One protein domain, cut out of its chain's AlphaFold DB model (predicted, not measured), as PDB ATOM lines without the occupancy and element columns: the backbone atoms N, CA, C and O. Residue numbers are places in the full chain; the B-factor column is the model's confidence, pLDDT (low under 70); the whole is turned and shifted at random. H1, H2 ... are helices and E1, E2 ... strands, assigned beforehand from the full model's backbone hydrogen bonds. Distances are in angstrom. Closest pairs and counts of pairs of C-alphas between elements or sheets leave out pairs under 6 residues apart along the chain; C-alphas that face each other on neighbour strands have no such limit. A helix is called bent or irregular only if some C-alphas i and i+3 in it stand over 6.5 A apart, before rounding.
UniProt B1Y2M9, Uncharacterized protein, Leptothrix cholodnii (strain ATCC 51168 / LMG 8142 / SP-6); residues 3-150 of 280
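This is residues 3 to 150 of the 280 residues of an uncharacterized protein of Leptothrix cholodnii (strain ATCC 51168 / LMG 8142 / SP-6) (UniProt B1Y2M9). What is the main picture? A strongly twisted sheet of seven strands curls round one helix, H1, while H2 and H3 lie side by side over its other face, so that helices cover the sheet on both faces in three layers. The short H6 packs on H1, H4 only grazes the sheet, and H5 lies off it. What are the parts, in order? The 148 printed residues hold six named helices and seven named strands, E1 H1 E2 E3 H2 E4 H3 E5 H4 E6 H5 E7 H6, of mixed class; the sheet runs E3 E2 E1 E4 E5 E6 E7, all parallel. How large is it? It is compact and rounded, with a radius of gyration of the C-alphas of 14.4 A and spans of 38 by 36 by 28 A.

How are the strands paired? E1, residues 3 to 7, has E2, residues 28 to 32, and E4, residues 67 to 72, as parallel neighbours, with N 5 and O 29 at 2.8 A and N 4 and O 69 at 3.0 A, within hydrogen-bond range. The edge strand E3, residues 45 to 49, is the neighbour of E2, with N 30 and O 46 at 2.8 A. E4 is followed in the sheet by E5, residues 91 to 94, E6, residues 118 to 122, and the edge strand E7, residues 136 to 141, with N 92 and O 70 at 3.0 A, N 93 and O 118 at 2.8 A, and N 119 and O 136 at 2.9 A. What is on one face? H1, residues 10 to 20, is on the sheet, which curls round it; its closest C-alphas to E7 are Gly 19 and Gly 140, 4.4 A. H1 touches H6, residues 145 to 149, closest at the C-alphas of Thr 14 and Leu 146, 6.2 A. What is on the opposite face? H2, residues 52 to 63, has a height over the sheet of 8.9 A, and H3, residues 79 to 86, on the same face, one of 10.4 A. They touch, closest at the C-alphas of Arg 59 and Ser 84, 5.6 A, and run the same way at a shallow tilt of 21 degrees. What of the other helices and the backbones? H4, residues 97 to 101, only grazes the sheet with its residues 97 to 100; H5, residues 130 to 134, is not on it and is only just apart from H4, 8.2 A at the closest. Each O i to N i+4 pair is within hydrogen-bond range in H2, H3 and H6, against 6 of 7 in H1, 0 of 1 in H4 and 0 of 1 in H5; of the O i to N i+3 pairs, 2 of 2 are in range in H4 and 1 of 2 in H5.

Where do the first and last elements lie? E1 begins at C-alpha 3, (202.092, 211.282, 198.102), and H6 ends at C-alpha 149, (181.420, 211.615, 196.602). How long are the longer elements? From first to last C-alpha H2 measures 16.6 A, E7 14.9 A and H1 14.5 A. Which stretches form strand-helix-strand units? E1 H1 E2, E4 H3 E5, E5 H4 E6 and E6 H5 E7 are such units, two parallel neighbour strands with a helix between along the chain, and E3 H2 E4 is a split one, with E2 and E1 between its strands in the sheet; each crossover is right-handed. Is any helix irregular? H5 is, only just: C-alphas 131 and 134 are 6.7 A apart.

How far does it reach? The two C-alphas farthest apart, those of Thr 64 and Asp 127, are 39.1 A apart. Is there a cut, and which links are long? The printed part has no cut; the long links are E2 to E3, residues 33 to 44, and H4 to E6, residues 102 to 117. Where is confidence low? The mean pLDDT of the printed part is 92.0, and residues 23 and 111 to 115 are under 70.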
ATOM      1  N   ASP A   3     202.703 212.600 198.308       97.00
ATOM      2  CA  ASP A   3     202.092 211.282 198.102       97.00
ATOM      3  C   ASP A   3     201.502 211.160 196.698       97.00
ATOM      4  O   ASP A   3     201.034 212.141 196.119       97.00
ATOM      5  N   VAL A   4     201.534 209.957 196.127       97.88
ATOM      6  CA  VAL A   4     200.856 209.672 194.856       97.88
ATOM      7  C   VAL A   4     199.830 208.580 195.073       97.88
ATOM      8  O   VAL A   4     200.176 207.508 195.557       97.88
ATOM      9  N   LEU A   5     198.589 208.831 194.666       97.50
ATOM     10  CA  LEU A   5     197.475 207.901 194.791       97.50
ATOM     11  C   LEU A   5     196.970 207.529 193.403       97.50
ATOM     12  O   LEU A   5     196.629 208.407 192.613       97.50
ATOM     13  N   ILE A   6     196.930 206.236 193.090       97.50
ATOM     14  CA  ILE A   6     196.353 205.738 191.838       97.50
ATOM     15  C   ILE A   6     194.914 205.310 192.111       97.50
ATOM     16  O   ILE A   6     194.674 204.433 192.931       97.50
ATOM     17  N   CYS A   7     193.950 205.933 191.439       97.06
ATOM     18  CA  CYS A   7     192.524 205.719 191.667       97.06
ATOM     19  C   CYS A   7     191.812 205.321 190.364       97.06
ATOM     20  O   CYS A   7     191.626 206.130 189.458       97.06
ATOM     21  N   THR A   8     191.406 204.059 190.257       94.62
ATOM     22  CA  THR A   8     190.771 203.473 189.060       94.62
ATOM     23  C   THR A   8     189.251 203.336 189.180       94.62
ATOM     24  O   THR A   8     188.595 202.838 188.264       94.62
ATOM     25  N   ASN A   9     188.656 203.728 190.307       93.62
ATOM     26  CA  ASN A   9     187.212 203.731 190.515       93.62
ATOM     27  C   ASN A   9     186.837 204.706 191.652       93.62
ATOM     28  O   ASN A   9     187.698 205.293 192.299       93.62
ATOM     29  N   LEU A  10     185.536 204.896 191.890       94.06
ATOM     30  CA  LEU A  10     185.059 205.786 192.955       94.06
ATOM     31  C   LEU A  10     185.472 205.303 194.357       94.06
ATOM     32  O   LEU A  10     185.596 206.105 195.278       94.06
ATOM     33  N   VAL A  11     185.712 204.005 194.519       95.75
ATOM     34  CA  VAL A  11     185.965 203.358 195.808       95.75
ATOM     35  C   VAL A  11     187.355 203.672 196.322       95.75
ATOM     36  O   VAL A  11     187.483 204.302 197.373       95.75
ATOM     37  N   ASN A  12     188.387 203.351 195.540       95.94
ATOM     38  CA  ASN A  12     189.752 203.724 195.898       95.94
ATOM     39  C   ASN A  12     189.930 205.245 195.954       95.94
ATOM     40  O   ASN A  12     190.675 205.723 196.805       95.94
ATOM     41  N   TYR A  13     189.207 206.018 195.136       96.38
ATOM     42  CA  TYR A  13     189.219 207.478 195.246       96.38
ATOM     43  C   TYR A  13     188.633 207.987 196.568       96.38
ATOM     44  O   TYR A  13     189.207 208.873 197.200       96.38
ATOM     45  N   THR A  14     187.517 207.412 197.015       95.75
ATOM     46  CA  THR A  14     186.880 207.792 198.283       95.75
ATOM     47  C   THR A  14     187.800 207.472 199.458       95.75
ATOM     48  O   THR A  14     188.048 208.343 200.287       95.75
ATOM     49  N   VAL A  15     188.402 206.278 199.473       96.62
ATOM     50  CA  VAL A  15     189.378 205.883 200.503       96.62
ATOM     51  C   VAL A  15     190.641 206.751 200.468       96.62
ATOM     52  O   VAL A  15     191.150 207.157 201.512       96.62
ATOM     53  N   ALA A  16     191.134 207.096 199.279       95.06
ATOM     54  CA  ALA A  16     192.270 207.998 199.106       95.06
ATOM     55  C   ALA A  16     192.010 209.384 199.720       95.06
ATOM     56  O   ALA A  16     192.860 209.930 200.423       95.06
ATOM     57  N   VAL A  17     190.835 209.959 199.468       92.38
ATOM     58  CA  VAL A  17     190.498 211.315 199.919       92.38
ATOM     59  C   VAL A  17     190.131 211.353 201.402       92.38
ATOM     60  O   VAL A  17     190.644 212.203 202.129       92.38
ATOM     61  N   HIS A  18     189.264 210.448 201.853       89.94
ATOM     62  CA  HIS A  18     188.697 210.472 203.205       89.94
ATOM     63  C   HIS A  18     189.474 209.638 204.222       89.94
ATOM     64  O   HIS A  18     189.412 209.931 205.410       89.94
ATOM     65  N   GLY A  19     190.204 208.616 203.783       85.88
ATOM     66  CA  GLY A  19     191.014 207.775 204.660       85.88
ATOM     67  C   GLY A  19     192.458 208.244 204.720       85.88
ATOM     68  O   GLY A  19     192.974 208.529 205.794       85.88
ATOM     69  N   VAL A  20     193.113 208.329 203.560       86.75
ATOM     70  CA  VAL A  20     194.550 208.638 203.494       86.75
ATOM     71  C   VAL A  20     194.812 210.128 203.668       86.75
ATOM     72  O   VAL A  20     195.617 210.518 204.507       86.75
ATOM     73  N   HIS A  21     194.160 210.972 202.867       86.06
ATOM     74  CA  HIS A  21     194.460 212.403 202.851       86.06
ATOM     75  C   HIS A  21     193.740 213.198 203.953       86.06
ATOM     76  O   HIS A  21     194.113 214.339 204.233       86.06
ATOM     77  N   ALA A  22     192.737 212.617 204.621       78.00
ATOM     78  CA  ALA A  22     192.038 213.291 205.706       78.00
ATOM     79  C   ALA A  22     193.000 213.638 206.851       78.00
ATOM     80  O   ALA A  22     193.588 212.772 207.492       78.00
ATOM     81  N   GLY A  23     193.181 214.938 207.097       67.50
ATOM     82  CA  GLY A  23     194.076 215.439 208.143       67.50
ATOM     83  C   GLY A  23     195.563 215.445 207.775       67.50
ATOM     84  O   GLY A  23     196.382 215.816 208.613       67.50
ATOM     85  N   GLN A  24     195.937 215.091 206.539       75.81
ATOM     86  CA  GLN A  24     197.318 215.219 206.080       75.81
ATOM     87  C   GLN A  24     197.558 216.574 205.418       75.81
ATOM     88  O   GLN A  24     196.905 216.937 204.446       75.81
ATOM     89  N   ASP A  25     198.574 217.299 205.889       83.50
ATOM     90  CA  ASP A  25     198.962 218.584 205.293       83.50
ATOM     91  C   ASP A  25     199.973 218.417 204.132       83.50
ATOM     92  O   ASP A  25     200.400 219.393 203.502       83.50
ATOM     93  N   ARG A  26     200.367 217.169 203.824       90.50
ATOM     94  CA  ARG A  26     201.308 216.852 202.743       90.50
ATOM     95  C   ARG A  26     200.629 217.007 201.375       90.50
ATOM     96  O   ARG A  26     199.516 216.521 201.196       90.50
ATOM     97  N   PRO A  27     201.303 217.619 200.385       95.38
ATOM     98  CA  PRO A  27     200.786 217.654 199.027       95.38
ATOM     99  C   PRO A  27     200.647 216.258 198.414       95.38
ATOM    100  O   PRO A  27     201.486 215.386 198.659       95.38
ATOM    101  N   ALA A  28     199.627 216.067 197.579       96.88
ATOM    102  CA  ALA A  28     199.322 214.782 196.965       96.88
ATOM    103  C   ALA A  28     198.986 214.908 195.473       96.88
ATOM    104  O   ALA A  28     198.408 215.897 195.030       96.88
ATOM    105  N   ILE A  29     199.318 213.883 194.692       97.69
ATOM    106  CA  ILE A  29     198.880 213.736 193.301       97.69
ATOM    107  C   ILE A  29     197.931 212.545 193.226       97.69
ATOM    108  O   ILE A  29     198.325 211.422 193.532       97.69
ATOM    109  N   VAL A  30     196.704 212.772 192.767       97.75
ATOM    110  CA  VAL A  30     195.746 211.708 192.455       97.75
ATOM    111  C   VAL A  30     195.781 211.454 190.954       97.75
ATOM    112  O   VAL A  30     195.382 212.306 190.159       97.75
ATOM    113  N   LEU A  31     196.247 210.272 190.562       97.88
ATOM    114  CA  LEU A  31     196.147 209.782 189.195       97.88
ATOM    115  C   LEU A  31     194.819 209.043 189.036       97.88
ATOM    116  O   LEU A  31     194.623 208.030 189.702       97.88
ATOM    117  N   HIS A  32     193.921 209.514 188.167       96.88
ATOM    118  CA  HIS A  32     192.582 208.925 188.029       96.88
ATOM    119  C   HIS A  32     192.115 208.665 186.593       96.88
ATOM    120  O   HIS A  32     192.674 209.205 185.643       96.88
ATOM    121  N   GLU A  33     191.070 207.850 186.428       93.94
ATOM    122  CA  GLU A  33     190.366 207.644 185.152       93.94
ATOM    123  C   GLU A  33     189.137 208.575 185.060       93.94
ATOM    124  O   GLU A  33     188.102 208.269 185.661       93.94
ATOM    125  N   PRO A  34     189.198 209.709 184.326       91.38
ATOM    126  CA  PRO A  34     188.166 210.753 184.398       91.38
ATOM    127  C   PRO A  34     186.768 210.307 183.959       91.38
ATOM    128  O   PRO A  34     185.775 210.875 184.390       91.38
ATOM    129  N   TRP A  35     186.674 209.284 183.109       87.88
ATOM    130  CA  TRP A  35     185.393 208.765 182.623       87.88
ATOM    131  C   TRP A  35     184.662 207.883 183.645       87.88
ATOM    132  O   TRP A  35     183.493 207.561 183.442       87.88
ATOM    133  N   ARG A  36     185.324 207.451 184.727       87.38
ATOM    134  CA  ARG A  36     184.706 206.565 185.726       87.38
ATOM    135  C   ARG A  36     184.018 207.326 186.850       87.38
ATOM    136  O   ARG A  36     182.940 206.910 187.279       87.38
ATOM    137  N   PHE A  37     184.616 208.417 187.316       89.62
ATOM    138  CA  PHE A  37     184.108 209.204 188.437       89.62
ATOM    139  C   PHE A  37     184.563 210.665 188.367       89.62
ATOM    140  O   PHE A  37     185.640 210.970 187.850       89.62
ATOM    141  N   SER A  38     183.740 211.548 188.929       89.00
ATOM    142  CA  SER A  38     184.037 212.970 189.107       89.00
ATOM    143  C   SER A  38     185.015 213.170 190.268       89.00
ATOM    144  O   SER A  38     184.948 212.465 191.276       89.00
ATOM    145  N   THR A  39     185.915 214.143 190.154       92.06
ATOM    146  CA  THR A  39     186.832 214.517 191.238       92.06
ATOM    147  C   THR A  39     186.378 215.797 191.925       92.06
ATOM    148  O   THR A  39     185.712 216.649 191.341       92.06
ATOM    149  N   ARG A  40     186.755 215.942 193.194       88.69
ATOM    150  CA  ARG A  40     186.557 217.160 193.979       88.69
ATOM    151  C   ARG A  40     187.860 217.917 194.117       88.69
ATOM    152  O   ARG A  40     188.913 217.317 194.341       88.69
ATOM    153  N   HIS A  41     187.772 219.239 194.036       88.62
ATOM    154  CA  HIS A  41     188.903 220.102 194.328       88.62
ATOM    155  C   HIS A  41     189.243 220.018 195.820       88.62
ATOM    156  O   HIS A  41     188.401 220.297 196.675       88.62
ATOM    157  N   LEU A  42     190.486 219.654 196.129       89.56
ATOM    158  CA  LEU A  42     190.992 219.536 197.494       89.56
ATOM    159  C   LEU A  42     192.275 220.352 197.624       89.56
ATOM    160  O   LEU A  42     193.092 220.426 196.704       89.56
ATOM    161  N   LYS A  43     192.461 220.979 198.784       89.38
ATOM    162  CA  LYS A  43     193.646 221.792 199.061       89.38
ATOM    163  C   LYS A  43     194.902 220.918 198.956       89.38
ATOM    164  O   LYS A  43     194.967 219.876 199.588       89.38
ATOM    165  N   ARG A  44     195.911 221.375 198.200       91.56
ATOM    166  CA  ARG A  44     197.203 220.675 198.001       91.56
ATOM    167  C   ARG A  44     197.091 219.286 197.349       91.56
ATOM    168  O   ARG A  44     198.052 218.520 197.407       91.56
ATOM    169  N   VAL A  45     195.975 218.983 196.687       95.25
ATOM    170  CA  VAL A  45     195.822 217.770 195.880       95.25
ATOM    171  C   VAL A  45     195.721 218.154 194.412       95.25
ATOM    172  O   VAL A  45     194.870 218.957 194.037       95.25
ATOM    173  N   TRP A  46     196.565 217.560 193.575       96.38
ATOM    174  CA  TRP A  46     196.478 217.703 192.125       96.38
ATOM    175  C   TRP A  46     195.890 216.443 191.508       96.38
ATOM    176  O   TRP A  46     196.444 215.354 191.656       96.38
ATOM    177  N   HIS A  47     194.790 216.594 190.778       97.25
ATOM    178  CA  HIS A  47     194.173 215.509 190.022       97.25
ATOM    179  C   HIS A  47     194.716 215.510 188.601       97.25
ATOM    180  O   HIS A  47     194.609 216.506 187.888       97.25
ATOM    181  N   LEU A  48     195.311 214.393 188.191       97.38
ATOM    182  CA  LEU A  48     195.835 214.205 186.845       97.38
ATOM    183  C   LEU A  48     195.228 212.935 186.231       97.38
ATOM    184  O   LEU A  48     195.145 211.906 186.906       97.38
ATOM    185  N   PRO A  49     194.839 212.946 184.947       97.50
ATOM    186  CA  PRO A  49     194.323 211.748 184.297       97.50
ATOM    187  C   PRO A  49     195.417 210.683 184.148       97.50
ATOM    188  O   PRO A  49     196.564 211.002 183.833       97.50
ATOM    189  N   ILE A  50     195.078 209.403 184.300       96.38
ATOM    190  CA  ILE A  50     195.979 208.286 183.996       96.38
ATOM    191  C   ILE A  50     196.172 208.231 182.480       96.38
ATOM    192  O   ILE A  50     195.282 207.852 181.724       96.38
ATOM    193  N   ASN A  51     197.360 208.616 182.026       96.06
ATOM    194  CA  ASN A  51     197.781 208.523 180.638       96.06
ATOM    195  C   ASN A  51     199.298 208.295 180.569       96.06
ATOM    196  O   ASN A  51     200.002 208.233 181.578       96.06
ATOM    197  N   ILE A  52     199.833 208.157 179.359       95.88
ATOM    198  CA  ILE A  52     201.257 207.872 179.164       95.88
ATOM    199  C   ILE A  52     202.184 208.936 179.777       95.88
ATOM    200  O   ILE A  52     203.255 208.595 180.281       95.88
ATOM    201  N   TRP A  53     201.787 210.207 179.753       97.00
ATOM    202  CA  TRP A  53     202.596 211.329 180.222       97.00
ATOM    203  C   TRP A  53     202.605 211.424 181.741       97.00
ATOM    204  O   TRP A  53     203.673 211.556 182.334       97.00
ATOM    205  N   THR A  54     201.449 211.261 182.380       97.38
ATOM    206  CA  THR A  54     201.339 211.255 183.845       97.38
ATOM    207  C   THR A  54     202.022 210.031 184.448       97.38
ATOM    208  O   THR A  54     202.694 210.143 185.470       97.38
ATOM    209  N   LEU A  55     201.995 208.885 183.760       97.19
ATOM    210  CA  LEU A  55     202.783 207.713 184.151       97.19
ATOM    211  C   LEU A  55     204.294 207.917 183.959       97.19
ATOM    212  O   LEU A  55     205.086 207.417 184.755       97.19
ATOM    213  N   ARG A  56     204.732 208.651 182.927       96.75
ATOM    214  CA  ARG A  56     206.148 209.042 182.777       96.75
ATOM    215  C   ARG A  56     206.582 209.998 183.890       96.75
ATOM    216  O   ARG A  56     207.655 209.798 184.456       96.75
ATOM    217  N   LEU A  57     205.737 210.972 184.231       97.38
ATOM    218  CA  LEU A  57     205.951 211.878 185.358       97.38
ATOM    219  C   LEU A  57     206.076 211.099 186.669       97.38
ATOM    220  O   LEU A  57     207.053 211.289 187.386       97.38
ATOM    221  N   LEU A  58     205.161 210.163 186.943       97.81
ATOM    222  CA  LEU A  58     205.227 209.296 188.122       97.81
ATOM    223  C   LEU A  58     206.581 208.586 188.229       97.81
ATOM    224  O   LEU A  58     207.213 208.612 189.282       97.81
ATOM    225  N   ARG A  59     207.061 207.984 187.135       96.94
ATOM    226  CA  ARG A  59     208.375 207.324 187.123       96.94
ATOM    227  C   ARG A  59     209.509 208.287 187.460       96.94
ATOM    228  O   ARG A  59     210.400 207.920 188.222       96.94
ATOM    229  N   ALA A  60     209.478 209.501 186.914       97.12
ATOM    230  CA  ALA A  60     210.476 210.522 187.216       97.12
ATOM    231  C   ALA A  60     210.433 210.929 188.699       97.12
ATOM    232  O   ALA A  60     211.475 210.947 189.346       97.12
ATOM    233  N   LEU A  61     209.238 211.169 189.253       97.38
ATOM    234  CA  LEU A  61     209.040 211.541 190.660       97.38
ATOM    235  C   LEU A  61     209.483 210.439 191.636       97.38
ATOM    236  O   LEU A  61     210.055 210.735 192.686       97.38
ATOM    237  N   VAL A  62     209.230 209.170 191.298       97.06
ATOM    238  CA  VAL A  62     209.713 208.021 192.080       97.06
ATOM    239  C   VAL A  62     211.237 207.941 192.009       97.06
ATOM    240  O   VAL A  62     211.889 207.843 193.046       97.06
ATOM    241  N   LYS A  63     211.825 208.069 190.809       95.94
ATOM    242  CA  LYS A  63     213.283 208.005 190.604       95.94
ATOM    243  C   LYS A  63     214.042 209.084 191.383       95.94
ATOM    244  O   LYS A  63     215.133 208.819 191.873       95.94
ATOM    245  N   THR A  64     213.484 210.288 191.498       96.31
ATOM    246  CA  THR A  64     214.095 211.393 192.257       96.31
ATOM    247  C   THR A  64     213.857 211.297 193.767       96.31
ATOM    248  O   THR A  64     214.391 212.108 194.520       96.31
ATOM    249  N   GLY A  65     213.065 210.325 194.240       95.31
ATOM    250  CA  GLY A  65     212.744 210.156 195.659       95.31
ATOM    251  C   GLY A  65     211.801 211.226 196.222       95.31
ATOM    252  O   GLY A  65     211.707 211.371 197.440       95.31
ATOM    253  N   VAL A  66     211.115 211.982 195.355       96.81
ATOM    254  CA  VAL A  66     210.141 213.015 195.751       96.81
ATOM    255  C   VAL A  66     208.851 212.388 196.283       96.81
ATOM    256  O   VAL A  66     208.221 212.963 197.179       96.81
ATOM    257  N   VAL A  67     208.480 211.213 195.757       97.12
ATOM    258  CA  VAL A  67     207.340 210.418 196.235       97.12
ATOM    259  C   VAL A  67     207.675 209.817 197.598       97.12
ATOM    260  O   VAL A  67     208.576 208.986 197.720       97.12
ATOM    261  N   HIS A  68     206.940 210.246 198.620       94.81
ATOM    262  CA  HIS A  68     207.038 209.714 199.970       94.81
ATOM    263  C   HIS A  68     206.332 208.363 200.077       94.81
ATOM    264  O   HIS A  68     206.938 207.396 200.534       94.81
ATOM    265  N   THR A  69     205.068 208.284 199.659       96.00
ATOM    266  CA  THR A  69     204.308 207.031 199.598       96.00
ATOM    267  C   THR A  69     203.542 206.940 198.286       96.00
ATOM    268  O   THR A  69     202.949 207.915 197.818       96.00
ATOM    269  N   LEU A  70     203.604 205.760 197.673       97.06
ATOM    270  CA  LEU A  70     202.774 205.390 196.538       97.06
ATOM    271  C   LEU A  70     201.601 204.551 197.051       97.06
ATOM    272  O   LEU A  70     201.819 203.540 197.714       97.06
ATOM    273  N   TYR A  71     200.381 204.967 196.729       97.31
ATOM    274  CA  TYR A  71     199.152 204.261 197.070       97.31
ATOM    275  C   TYR A  71     198.574 203.597 195.822       97.31
ATOM    276  O   TYR A  71     198.322 204.276 194.819       97.31
ATOM    277  N   LEU A  72     198.370 202.281 195.876       96.31
ATOM    278  CA  LEU A  72     197.847 201.474 194.768       96.31
ATOM    279  C   LEU A  72     196.594 200.708 195.201       96.31
ATOM    280  O   LEU A  72     196.553 200.223 196.321       96.31
ATOM    281  N   PRO A  73     195.586 200.513 194.343       95.19
ATOM    282  CA  PRO A  73     194.449 199.673 194.700       95.19
ATOM    283  C   PRO A  73     194.772 198.176 194.600       95.19
ATOM    284  O   PRO A  73     194.152 197.378 195.282       95.19
ATOM    285  N   HIS A  74     195.741 197.771 193.771       93.62
ATOM    286  CA  HIS A  74     196.087 196.364 193.540       93.62
ATOM    287  C   HIS A  74     197.449 196.213 192.829       93.62
ATOM    288  O   HIS A  74     198.077 197.205 192.458       93.62
ATOM    289  N   ASP A  75     197.911 194.980 192.595       90.38
ATOM    290  CA  ASP A  75     199.215 194.694 191.965       90.38
ATOM    291  C   ASP A  75     199.172 194.658 190.439       90.38
ATOM    292  O   ASP A  75     200.135 195.025 189.759       90.38
ATOM    293  N   ARG A  76     198.048 194.207 189.874       89.19
ATOM    294  CA  ARG A  76     197.919 193.996 188.427       89.19
ATOM    295  C   ARG A  76     197.710 195.302 187.669       89.19
ATOM    296  O   ARG A  76     196.591 195.682 187.349       89.19
ATOM    297  N   PHE A  77     198.807 195.974 187.340       90.19
ATOM    298  CA  PHE A  77     198.812 197.192 186.532       90.19
ATOM    299  C   PHE A  77     199.678 197.076 185.273       90.19
ATOM    300  O   PHE A  77     200.386 196.098 185.038       90.19
ATOM    301  N   ASN A  78     199.654 198.125 184.445       89.94
ATOM    302  CA  ASN A  78     200.599 198.254 183.343       89.94
ATOM    303  C   ASN A  78     202.052 198.350 183.855       89.94
ATOM    304  O   ASN A  78     202.321 198.848 184.950       89.94
ATOM    305  N   ARG A  79     203.007 197.962 182.996       92.25
ATOM    306  CA  ARG A  79     204.448 197.887 183.314       92.25
ATOM    307  C   ARG A  79     205.043 199.155 183.944       92.25
ATOM    308  O   ARG A  79     206.044 199.064 184.642       92.25
ATOM    309  N   ARG A  80     204.481 200.343 183.688       92.88
ATOM    310  CA  ARG A  80     205.019 201.608 184.227       92.88
ATOM    311  C   ARG A  80     204.659 201.798 185.692       92.88
ATOM    312  O   ARG A  80     205.516 202.235 186.448       92.88
ATOM    313  N   VAL A  81     203.430 201.456 186.071       93.81
ATOM    314  CA  VAL A  81     202.999 201.480 187.474       93.81
ATOM    315  C   VAL A  81     203.736 200.404 188.260       93.81
ATOM    316  O   VAL A  81     204.246 200.709 189.328       93.81
ATOM    317  N   VAL A  82     203.880 199.199 187.693       93.50
ATOM    318  CA  VAL A  82     204.669 198.113 188.303       93.50
ATOM    319  C   VAL A  82     206.106 198.569 188.562       93.50
ATOM    320  O   VAL A  82     206.576 198.500 189.689       93.50
ATOM    321  N   TRP A  83     206.769 199.167 187.566       95.00
ATOM    322  CA  TRP A  83     208.108 199.728 187.769       95.00
ATOM    323  C   TRP A  83     208.135 200.775 188.894       95.00
ATOM    324  O   TRP A  83     209.033 200.755 189.727       95.00
ATOM    325  N   SER A  84     207.156 201.685 188.940       95.94
ATOM    326  CA  SER A  84     207.070 202.705 189.992       95.94
ATOM    327  C   SER A  84     206.828 202.112 191.378       95.94
ATOM    328  O   SER A  84     207.403 202.619 192.335       95.94
ATOM    329  N   ARG A  85     206.028 201.047 191.487       94.50
ATOM    330  CA  ARG A  85     205.816 200.278 192.719       94.50
ATOM    331  C   ARG A  85     207.130 199.705 193.230       94.50
ATOM    332  O   ARG A  85     207.490 199.956 194.372       94.50
ATOM    333  N   ASP A  86     207.867 199.021 192.359       92.31
ATOM    334  CA  ASP A  86     209.099 198.314 192.724       92.31
ATOM    335  C   ASP A  86     210.237 199.270 193.142       92.31
ATOM    336  O   ASP A  86     211.202 198.851 193.772       92.31
ATOM    337  N   HIS A  87     210.132 200.561 192.803       94.00
ATOM    338  CA  HIS A  87     211.122 201.596 193.137       94.00
ATOM    339  C   HIS A  87     210.606 202.629 194.153       94.00
ATOM    340  O   HIS A  87     211.322 203.578 194.486       94.00
ATOM    341  N   ALA A  88     209.364 202.501 194.631       93.56
ATOM    342  CA  ALA A  88     208.813 203.414 195.622       93.56
ATOM    343  C   ALA A  88     209.472 203.175 196.987       93.56
ATOM    344  O   ALA A  88     209.643 202.042 197.423       93.56
ATOM    345  N   ARG A  89     209.803 204.256 197.704       91.50
ATOM    346  CA  ARG A  89     210.383 204.159 199.058       91.50
ATOM    347  C   ARG A  89     209.408 203.572 200.074       91.50
ATOM    348  O   ARG A  89     209.832 202.947 201.040       91.50
ATOM    349  N   ARG A  90     208.115 203.845 199.890       93.69
ATOM    350  CA  ARG A  90     207.017 203.312 200.696       93.69
ATOM    351  C   ARG A  90     205.839 203.008 199.789       93.69
ATOM    352  O   ARG A  90     205.554 203.771 198.861       93.69
ATOM    353  N   LEU A  91     205.155 201.924 200.119       94.12
ATOM    354  CA  LEU A  91     203.978 201.434 199.426       94.12
ATOM    355  C   LEU A  91     202.844 201.267 200.438       94.12
ATOM    356  O   LEU A  91     203.078 200.864 201.576       94.12
ATOM    357  N   ALA A  92     201.632 201.587 200.014       95.31
ATOM    358  CA  ALA A  92     200.405 201.310 200.744       95.31
ATOM    359  C   ALA A  92     199.299 200.967 199.742       95.31
ATOM    360  O   ALA A  92     199.377 201.341 198.567       95.31
ATOM    361  N   TYR A  93     198.272 200.265 200.207       96.00
ATOM    362  CA  TYR A  93     197.156 199.844 199.374       96.00
ATOM    363  C   TYR A  93     195.869 200.584 199.709       96.00
ATOM    364  O   TYR A  93     195.625 200.963 200.851       96.00
ATOM    365  N   LEU A  94     195.055 200.799 198.683       96.88
ATOM    366  CA  LEU A  94     193.693 201.307 198.785       96.88
ATOM    367  C   LEU A  94     192.721 200.156 198.524       96.88
ATOM    368  O   LEU A  94     193.048 199.213 197.807       96.88
ATOM    369  N   ASP A  95     191.514 200.277 199.056       96.31
ATOM    370  CA  ASP A  95     190.406 199.370 198.773       96.31
ATOM    371  C   ASP A  95     190.158 199.218 197.260       96.31
ATOM    372  O   ASP A  95     190.009 200.213 196.544       96.31
ATOM    373  N   ASP A  96     190.105 197.979 196.760       90.44
ATOM    374  CA  ASP A  96     189.870 197.681 195.335       90.44
ATOM    375  C   ASP A  96     188.393 197.364 195.036       90.44
ATOM    376  O   ASP A  96     188.026 196.793 194.002       90.44
ATOM    377  N   GLY A  97     187.504 197.693 195.967       93.56
ATOM    378  CA  GLY A  97     186.114 197.302 195.922       93.56
ATOM    379  C   GLY A  97     185.958 195.806 196.161       93.56
ATOM    380  O   GLY A  97     186.230 195.284 197.235       93.56
ATOM    381  N   LEU A  98     185.437 195.087 195.166       93.56
ATOM    382  CA  LEU A  98     184.965 193.720 195.388       93.56
ATOM    383  C   LEU A  98     186.094 192.736 195.746       93.56
ATOM    384  O   LEU A  98     185.849 191.769 196.462       93.56
ATOM    385  N   ASP A  99     187.322 192.974 195.273       93.44
ATOM    386  CA  ASP A  99     188.477 192.119 195.578       93.44
ATOM    387  C   ASP A  99     188.837 192.115 197.066       93.44
ATOM    388  O   ASP A  99     189.236 191.070 197.580       93.44
ATOM    389  N   THR A 100     188.596 193.219 197.781       94.38
ATOM    390  CA  THR A 100     188.779 193.326 199.238       94.38
ATOM    391  C   THR A 100     187.940 192.303 200.004       94.38
ATOM    392  O   THR A 100     188.321 191.871 201.086       94.38
ATOM    393  N   HIS A 101     186.828 191.852 199.420       95.06
ATOM    394  CA  HIS A 101     185.919 190.880 200.025       95.06
ATOM    395  C   HIS A 101     186.073 189.461 199.482       95.06
ATOM    396  O   HIS A 101     185.400 188.545 199.965       95.06
ATOM    397  N   ARG A 102     186.932 189.249 198.480       95.38
ATOM    398  CA  ARG A 102     187.171 187.922 197.914       95.38
ATOM    399  C   ARG A 102     188.230 187.188 198.724       95.38
ATOM    400  O   ARG A 102     189.303 187.723 198.971       95.38
ATOM    401  N   ARG A 103     187.980 185.924 199.065       93.94
ATOM    402  CA  ARG A 103     188.995 185.018 199.631       93.94
ATOM    403  C   ARG A 103     190.165 184.825 198.671       93.94
ATOM    404  O   ARG A 103     191.302 184.722 199.108       93.94
ATOM    405  N   MET A 104     189.866 184.793 197.376       92.88
ATOM    406  CA  MET A 104     190.821 184.750 196.277       92.88
ATOM    407  C   MET A 104     190.661 186.023 195.430       92.88
ATOM    408  O   MET A 104     189.800 186.055 194.539       92.88
ATOM    409  N   PRO A 105     191.427 187.091 195.723       93.12
ATOM    410  CA  PRO A 105     191.401 188.320 194.943       93.12
ATOM    411  C   PRO A 105     191.927 188.068 193.526       93.12
ATOM    412  O   PRO A 105     192.795 187.223 193.300       93.12
ATOM    413  N   ARG A 106     191.393 188.802 192.548       91.75
ATOM    414  CA  ARG A 106     191.772 188.661 191.136       91.75
ATOM    415  C   ARG A 106     192.923 189.585 190.747       91.75
ATOM    416  O   ARG A 106     193.602 189.294 189.766       91.75
ATOM    417  N   ASN A 107     193.137 190.678 191.474       90.25
ATOM    418  CA  ASN A 107     194.063 191.747 191.105       90.25
ATOM    419  C   ASN A 107     195.321 191.823 191.982       90.25
ATOM    420  O   ASN A 107     196.207 192.632 191.693       90.25
ATOM    421  N   PHE A 108     195.430 190.973 193.001       88.75
ATOM    422  CA  PHE A 108     196.589 190.895 193.889       88.75
ATOM    423  C   PHE A 108     197.504 189.737 193.512       88.75
ATOM    424  O   PHE A 108     197.045 188.672 193.087       88.75
ATOM    425  N   ASP A 109     198.804 189.963 193.661       84.25
ATOM    426  CA  ASP A 109     199.806 188.910 193.596       84.25
ATOM    427  C   ASP A 109     200.139 188.519 195.040       84.25
ATOM    428  O   ASP A 109     200.826 189.241 195.757       84.25
ATOM    429  N   LEU A 110     199.569 187.397 195.487       71.88
ATOM    430  CA  LEU A 110     199.626 186.937 196.877       71.88
ATOM    431  C   LEU A 110     200.972 186.365 197.383       71.88
ATOM    432  O   LEU A 110     201.036 186.086 198.585       71.88
ATOM    433  N   PRO A 111     202.047 186.159 196.585       69.31
ATOM    434  CA  PRO A 111     203.361 185.887 197.152       69.31
ATOM    435  C   PRO A 111     203.735 186.988 198.152       69.31
ATOM    436  O   PRO A 111     203.717 188.174 197.833       69.31
ATOM    437  N   ILE A 112     204.016 186.548 199.379       54.66
ATOM    438  CA  ILE A 112     204.120 187.329 200.616       54.66
ATOM    439  C   ILE A 112     204.835 188.662 200.381       54.66
ATOM    440  O   ILE A 112     206.036 188.702 200.108       54.66
ATOM    441  N   GLN A 113     204.092 189.758 200.524       58.91
ATOM    442  CA  GLN A 113     204.670 191.090 200.454       58.91
ATOM    443  C   GLN A 113     205.553 191.317 201.692       58.91
ATOM    444  O   GLN A 113     205.103 191.080 202.817       58.91
ATOM    445  N   PRO A 114     206.827 191.711 201.526       53.34
ATOM    446  CA  PRO A 114     207.716 191.917 202.659       53.34
ATOM    447  C   PRO A 114     207.260 193.130 203.482       53.34
ATOM    448  O   PRO A 114     207.177 194.248 202.978       53.34
ATOM    449  N   GLY A 115     207.018 192.901 204.775       66.31
ATOM    450  CA  GLY A 115     206.575 193.926 205.722       66.31
ATOM    451  C   GLY A 115     205.054 194.102 205.766       66.31
ATOM    452  O   GLY A 115     204.348 193.867 204.792       66.31
ATOM    453  N   ARG A 116     204.534 194.527 206.925       81.50
ATOM    454  CA  ARG A 116     203.106 194.839 207.100       81.50
ATOM    455  C   ARG A 116     202.783 196.179 206.445       81.50
ATOM    456  O   ARG A 116     202.805 197.215 207.110       81.50
ATOM    457  N   LEU A 117     202.542 196.170 205.136       91.25
ATOM    458  CA  LEU A 117     202.127 197.363 204.398       91.25
ATOM    459  C   LEU A 117     200.753 197.839 204.875       91.25
ATOM    460  O   LEU A 117     199.905 197.031 205.252       91.25
ATOM    461  N   ALA A 118     200.531 199.152 204.851       94.19
ATOM    462  CA  ALA A 118     199.221 199.711 205.161       94.19
ATOM    463  C   ALA A 118     198.213 199.343 204.064       94.19
ATOM    464  O   ALA A 118     198.532 199.424 202.875       94.19
ATOM    465  N   TYR A 119     197.001 198.967 204.464       95.75
ATOM    466  CA  TYR A 119     195.866 198.735 203.576       95.75
ATOM    467  C   TYR A 119     194.684 199.561 204.073       95.75
ATOM    468  O   TYR A 119     194.128 199.291 205.138       95.75
ATOM    469  N   HIS A 120     194.305 200.581 203.313       97.12
ATOM    470  CA  HIS A 120     193.225 201.489 203.671       97.12
ATOM    471  C   HIS A 120     191.896 200.974 203.115       97.12
ATOM    472  O   HIS A 120     191.794 200.661 201.933       97.12
ATOM    473  N   THR A 121     190.872 200.916 203.962       96.94
ATOM    474  CA  THR A 121     189.534 200.415 203.613       96.94
ATOM    475  C   THR A 121     188.449 201.114 204.440       96.94
ATOM    476  O   THR A 121     188.724 202.051 205.201       96.94
ATOM    477  N   PHE A 122     187.200 200.690 204.272       96.75
ATOM    478  CA  PHE A 122     186.050 201.252 204.965       96.75
ATOM    479  C   PHE A 122     185.898 200.713 206.391       96.75
ATOM    480  O   PHE A 122     186.226 199.566 206.700       96.75
ATOM    481  N   ALA A 123     185.353 201.549 207.270       95.94
ATOM    482  CA  ALA A 123     185.121 201.246 208.678       95.94
ATOM    483  C   ALA A 123     184.148 200.086 208.901       95.94
ATOM    484  O   ALA A 123     184.268 199.337 209.873       95.94
ATOM    485  N   GLU A 124     183.200 199.921 207.990       95.38
ATOM    486  CA  GLU A 124     182.158 198.908 208.039       95.38
ATOM    487  C   GLU A 124     182.675 197.508 207.660       95.38
ATOM    488  O   GLU A 124     182.058 196.508 208.032       95.38
ATOM    489  N   PHE A 125     183.825 197.409 206.984       94.25
ATOM    490  CA  PHE A 125     184.404 196.139 206.536       94.25
ATOM    491  C   PHE A 125     185.206 195.474 207.660       94.25
ATOM    492  O   PHE A 125     186.438 195.548 207.747       94.25
ATOM    493  N   LYS A 126     184.471 194.848 208.583       91.12
ATOM    494  CA  LYS A 126     185.031 194.158 209.755       91.12
ATOM    495  C   LYS A 126     185.548 192.764 209.411       91.12
ATOM    496  O   LYS A 126     186.660 192.426 209.809       91.12
ATOM    497  N   ASP A 127     184.779 192.017 208.626       91.00
ATOM    498  CA  ASP A 127     185.097 190.646 208.234       91.00
ATOM    499  C   ASP A 127     185.881 190.649 206.920       91.00
ATOM    500  O   ASP A 127     185.305 190.665 205.831       91.00
ATOM    501  N   LEU A 128     187.209 190.676 207.034       93.75
ATOM    502  CA  LEU A 128     188.120 190.656 205.891       93.75
ATOM    503  C   LEU A 128     188.664 189.237 205.637       93.75
ATOM    504  O   LEU A 128     188.835 188.461 206.578       93.75
ATOM    505  N   PRO A 129     188.930 188.870 204.373       93.88
ATOM    506  CA  PRO A 129     189.523 187.584 204.020       93.88
ATOM    507  C   PRO A 129     190.973 187.453 204.517       93.88
ATOM    508  O   PRO A 129     191.727 188.419 204.519       93.88
ATOM    509  N   ALA A 130     191.391 186.221 204.830       92.56
ATOM    510  CA  ALA A 130     192.689 185.912 205.453       92.56
ATOM    511  C   ALA A 130     193.928 186.385 204.668       92.56
ATOM    512  O   ALA A 130     194.998 186.577 205.239       92.56
ATOM    513  N   TRP A 131     193.821 186.603 203.352       91.44
ATOM    514  CA  TRP A 131     194.951 187.139 202.586       91.44
ATOM    515  C   TRP A 131     195.323 188.571 203.013       91.44
ATOM    516  O   TRP A 131     196.455 188.997 202.786       91.44
ATOM    517  N   LEU A 132     194.404 189.296 203.665       92.88
ATOM    518  CA  LEU A 132     194.650 190.622 204.226       92.88
ATOM    519  C   LEU A 132     195.338 190.593 205.604       92.88
ATOM    520  O   LEU A 132     195.787 191.641 206.064       92.88
ATOM    521  N   ASP A 133     195.509 189.426 206.239       91.06
ATOM    522  CA  ASP A 133     196.127 189.301 207.574       91.06
ATOM    523  C   ASP A 133     197.593 189.780 207.606       91.06
ATOM    524  O   ASP A 133     198.133 190.135 208.658       91.06
ATOM    525  N   GLY A 134     198.251 189.806 206.442       88.06
ATOM    526  CA  GLY A 134     199.610 190.322 206.272       88.06
ATOM    527  C   GLY A 134     199.723 191.851 206.276       88.06
ATOM    528  O   GLY A 134     200.839 192.367 206.335       88.06
ATOM    529  N   PHE A 135     198.609 192.584 206.229       92.25
ATOM    530  CA  PHE A 135     198.586 194.043 206.112       92.25
ATOM    531  C   PHE A 135     198.266 194.730 207.446       92.25
ATOM    532  O   PHE A 135     197.618 194.174 208.333       92.25
ATOM    533  N   ASN A 136     198.690 195.986 207.585       93.94
ATOM    534  CA  ASN A 136     198.176 196.880 208.618       93.94
ATOM    535  C   ASN A 136     196.871 197.518 208.122       93.94
ATOM    536  O   ASN A 136     196.904 198.439 207.306       93.94
ATOM    537  N   ILE A 137     195.727 197.005 208.574       95.19
ATOM    538  CA  ILE A 137     194.419 197.463 208.094       95.19
ATOM    539  C   ILE A 137     194.032 198.799 208.734       95.19
ATOM    540  O   ILE A 137     193.797 198.880 209.941       95.19
ATOM    541  N   GLU A 138     193.862 199.825 207.904       95.56
ATOM    542  CA  GLU A 138     193.467 201.171 208.307       95.56
ATOM    543  C   GLU A 138     192.042 201.495 207.839       95.56
ATOM    544  O   GLU A 138     191.752 201.636 206.652       95.56
ATOM    545  N   ARG A 139     191.131 201.638 208.801       94.69
ATOM    546  CA  ARG A 139     189.684 201.792 208.584       94.69
ATOM    547  C   ARG A 139     189.213 203.237 208.771       94.69
ATOM    548  O   ARG A 139     188.367 203.526 209.612       94.69
ATOM    549  N   GLY A 140     189.827 204.156 208.028       89.75
ATOM    550  CA  GLY A 140     189.618 205.601 208.193       89.75
ATOM    551  C   GLY A 140     188.418 206.187 207.441       89.75
ATOM    552  O   GLY A 140     188.039 207.321 207.707       89.75
ATOM    553  N   THR A 141     187.822 205.442 206.507       94.62
ATOM    554  CA  THR A 141     186.768 205.950 205.606       94.62
ATOM    555  C   THR A 141     185.419 205.334 205.950       94.62
ATOM    556  O   THR A 141     185.368 204.146 206.254       94.62
ATOM    557  N   ARG A 142     184.318 206.086 205.882       95.00
ATOM    558  CA  ARG A 142     182.976 205.507 206.037       95.00
ATOM    559  C   ARG A 142     182.424 205.115 204.682       95.00
ATOM    560  O   ARG A 142     182.577 205.842 203.706       95.00
ATOM    561  N   LEU A 143     181.730 203.990 204.611       93.69
ATOM    562  CA  LEU A 143     181.144 203.514 203.361       93.69
ATOM    563  C   LEU A 143     180.133 204.518 202.784       93.69
ATOM    564  O   LEU A 143     180.076 204.730 201.574       93.69
ATOM    565  N   ASN A 144     179.406 205.223 203.656       93.12
ATOM    566  CA  ASN A 144     178.497 206.303 203.268       93.12
ATOM    567  C   ASN A 144     179.196 207.496 202.595       93.12
ATOM    568  O   ASN A 144     178.522 208.280 201.930       93.12
ATOM    569  N   ASP A 145     180.520 207.634 202.696       93.75
ATOM    570  CA  ASP A 145     181.243 208.685 201.975       93.75
ATOM    571  C   ASP A 145     181.169 208.463 200.449       93.75
ATOM    572  O   ASP A 145     181.176 209.433 199.695       93.75
ATOM    573  N   LEU A 146     180.963 207.223 199.972       92.88
ATOM    574  CA  LEU A 146     180.719 206.927 198.546       92.88
ATOM    575  C   LEU A 146     179.504 207.682 197.996       92.88
ATOM    576  O   LEU A 146     179.545 208.219 196.888       92.88
ATOM    577  N   VAL A 147     178.437 207.748 198.796       93.38
ATOM    578  CA  VAL A 147     177.195 208.458 198.466       93.38
ATOM    579  C   VAL A 147     177.494 209.932 198.273       93.38
ATOM    580  O   VAL A 147     177.081 210.525 197.280       93.38
ATOM    581  N   ALA A 148     178.239 210.501 199.221       89.38
ATOM    582  CA  ALA A 148     178.582 211.906 199.220       89.38
ATOM    583  C   ALA A 148     179.549 212.260 198.091       89.38
ATOM    584  O   ALA A 148     179.531 213.408 197.674       89.38
ATOM    585  N   MET A 149     180.387 211.339 197.608       89.19
ATOM    586  CA  MET A 149     181.420 211.615 196.602       89.19
ATOM    587  C   MET A 149     180.912 211.658 195.158       89.19
ATOM    588  O   MET A 149     181.581 212.236 194.302       89.19
ATOM    589  N   SER A 150     179.737 211.095 194.885       89.44
ATOM    590  CA  SER A 150     179.113 211.136 193.562       89.44
ATOM    591  C   SER A 150     178.119 212.297 193.461       89.44
ATOM    592  O   SER A 150     177.253 212.473 194.311       89.44
TER     593      SER A 150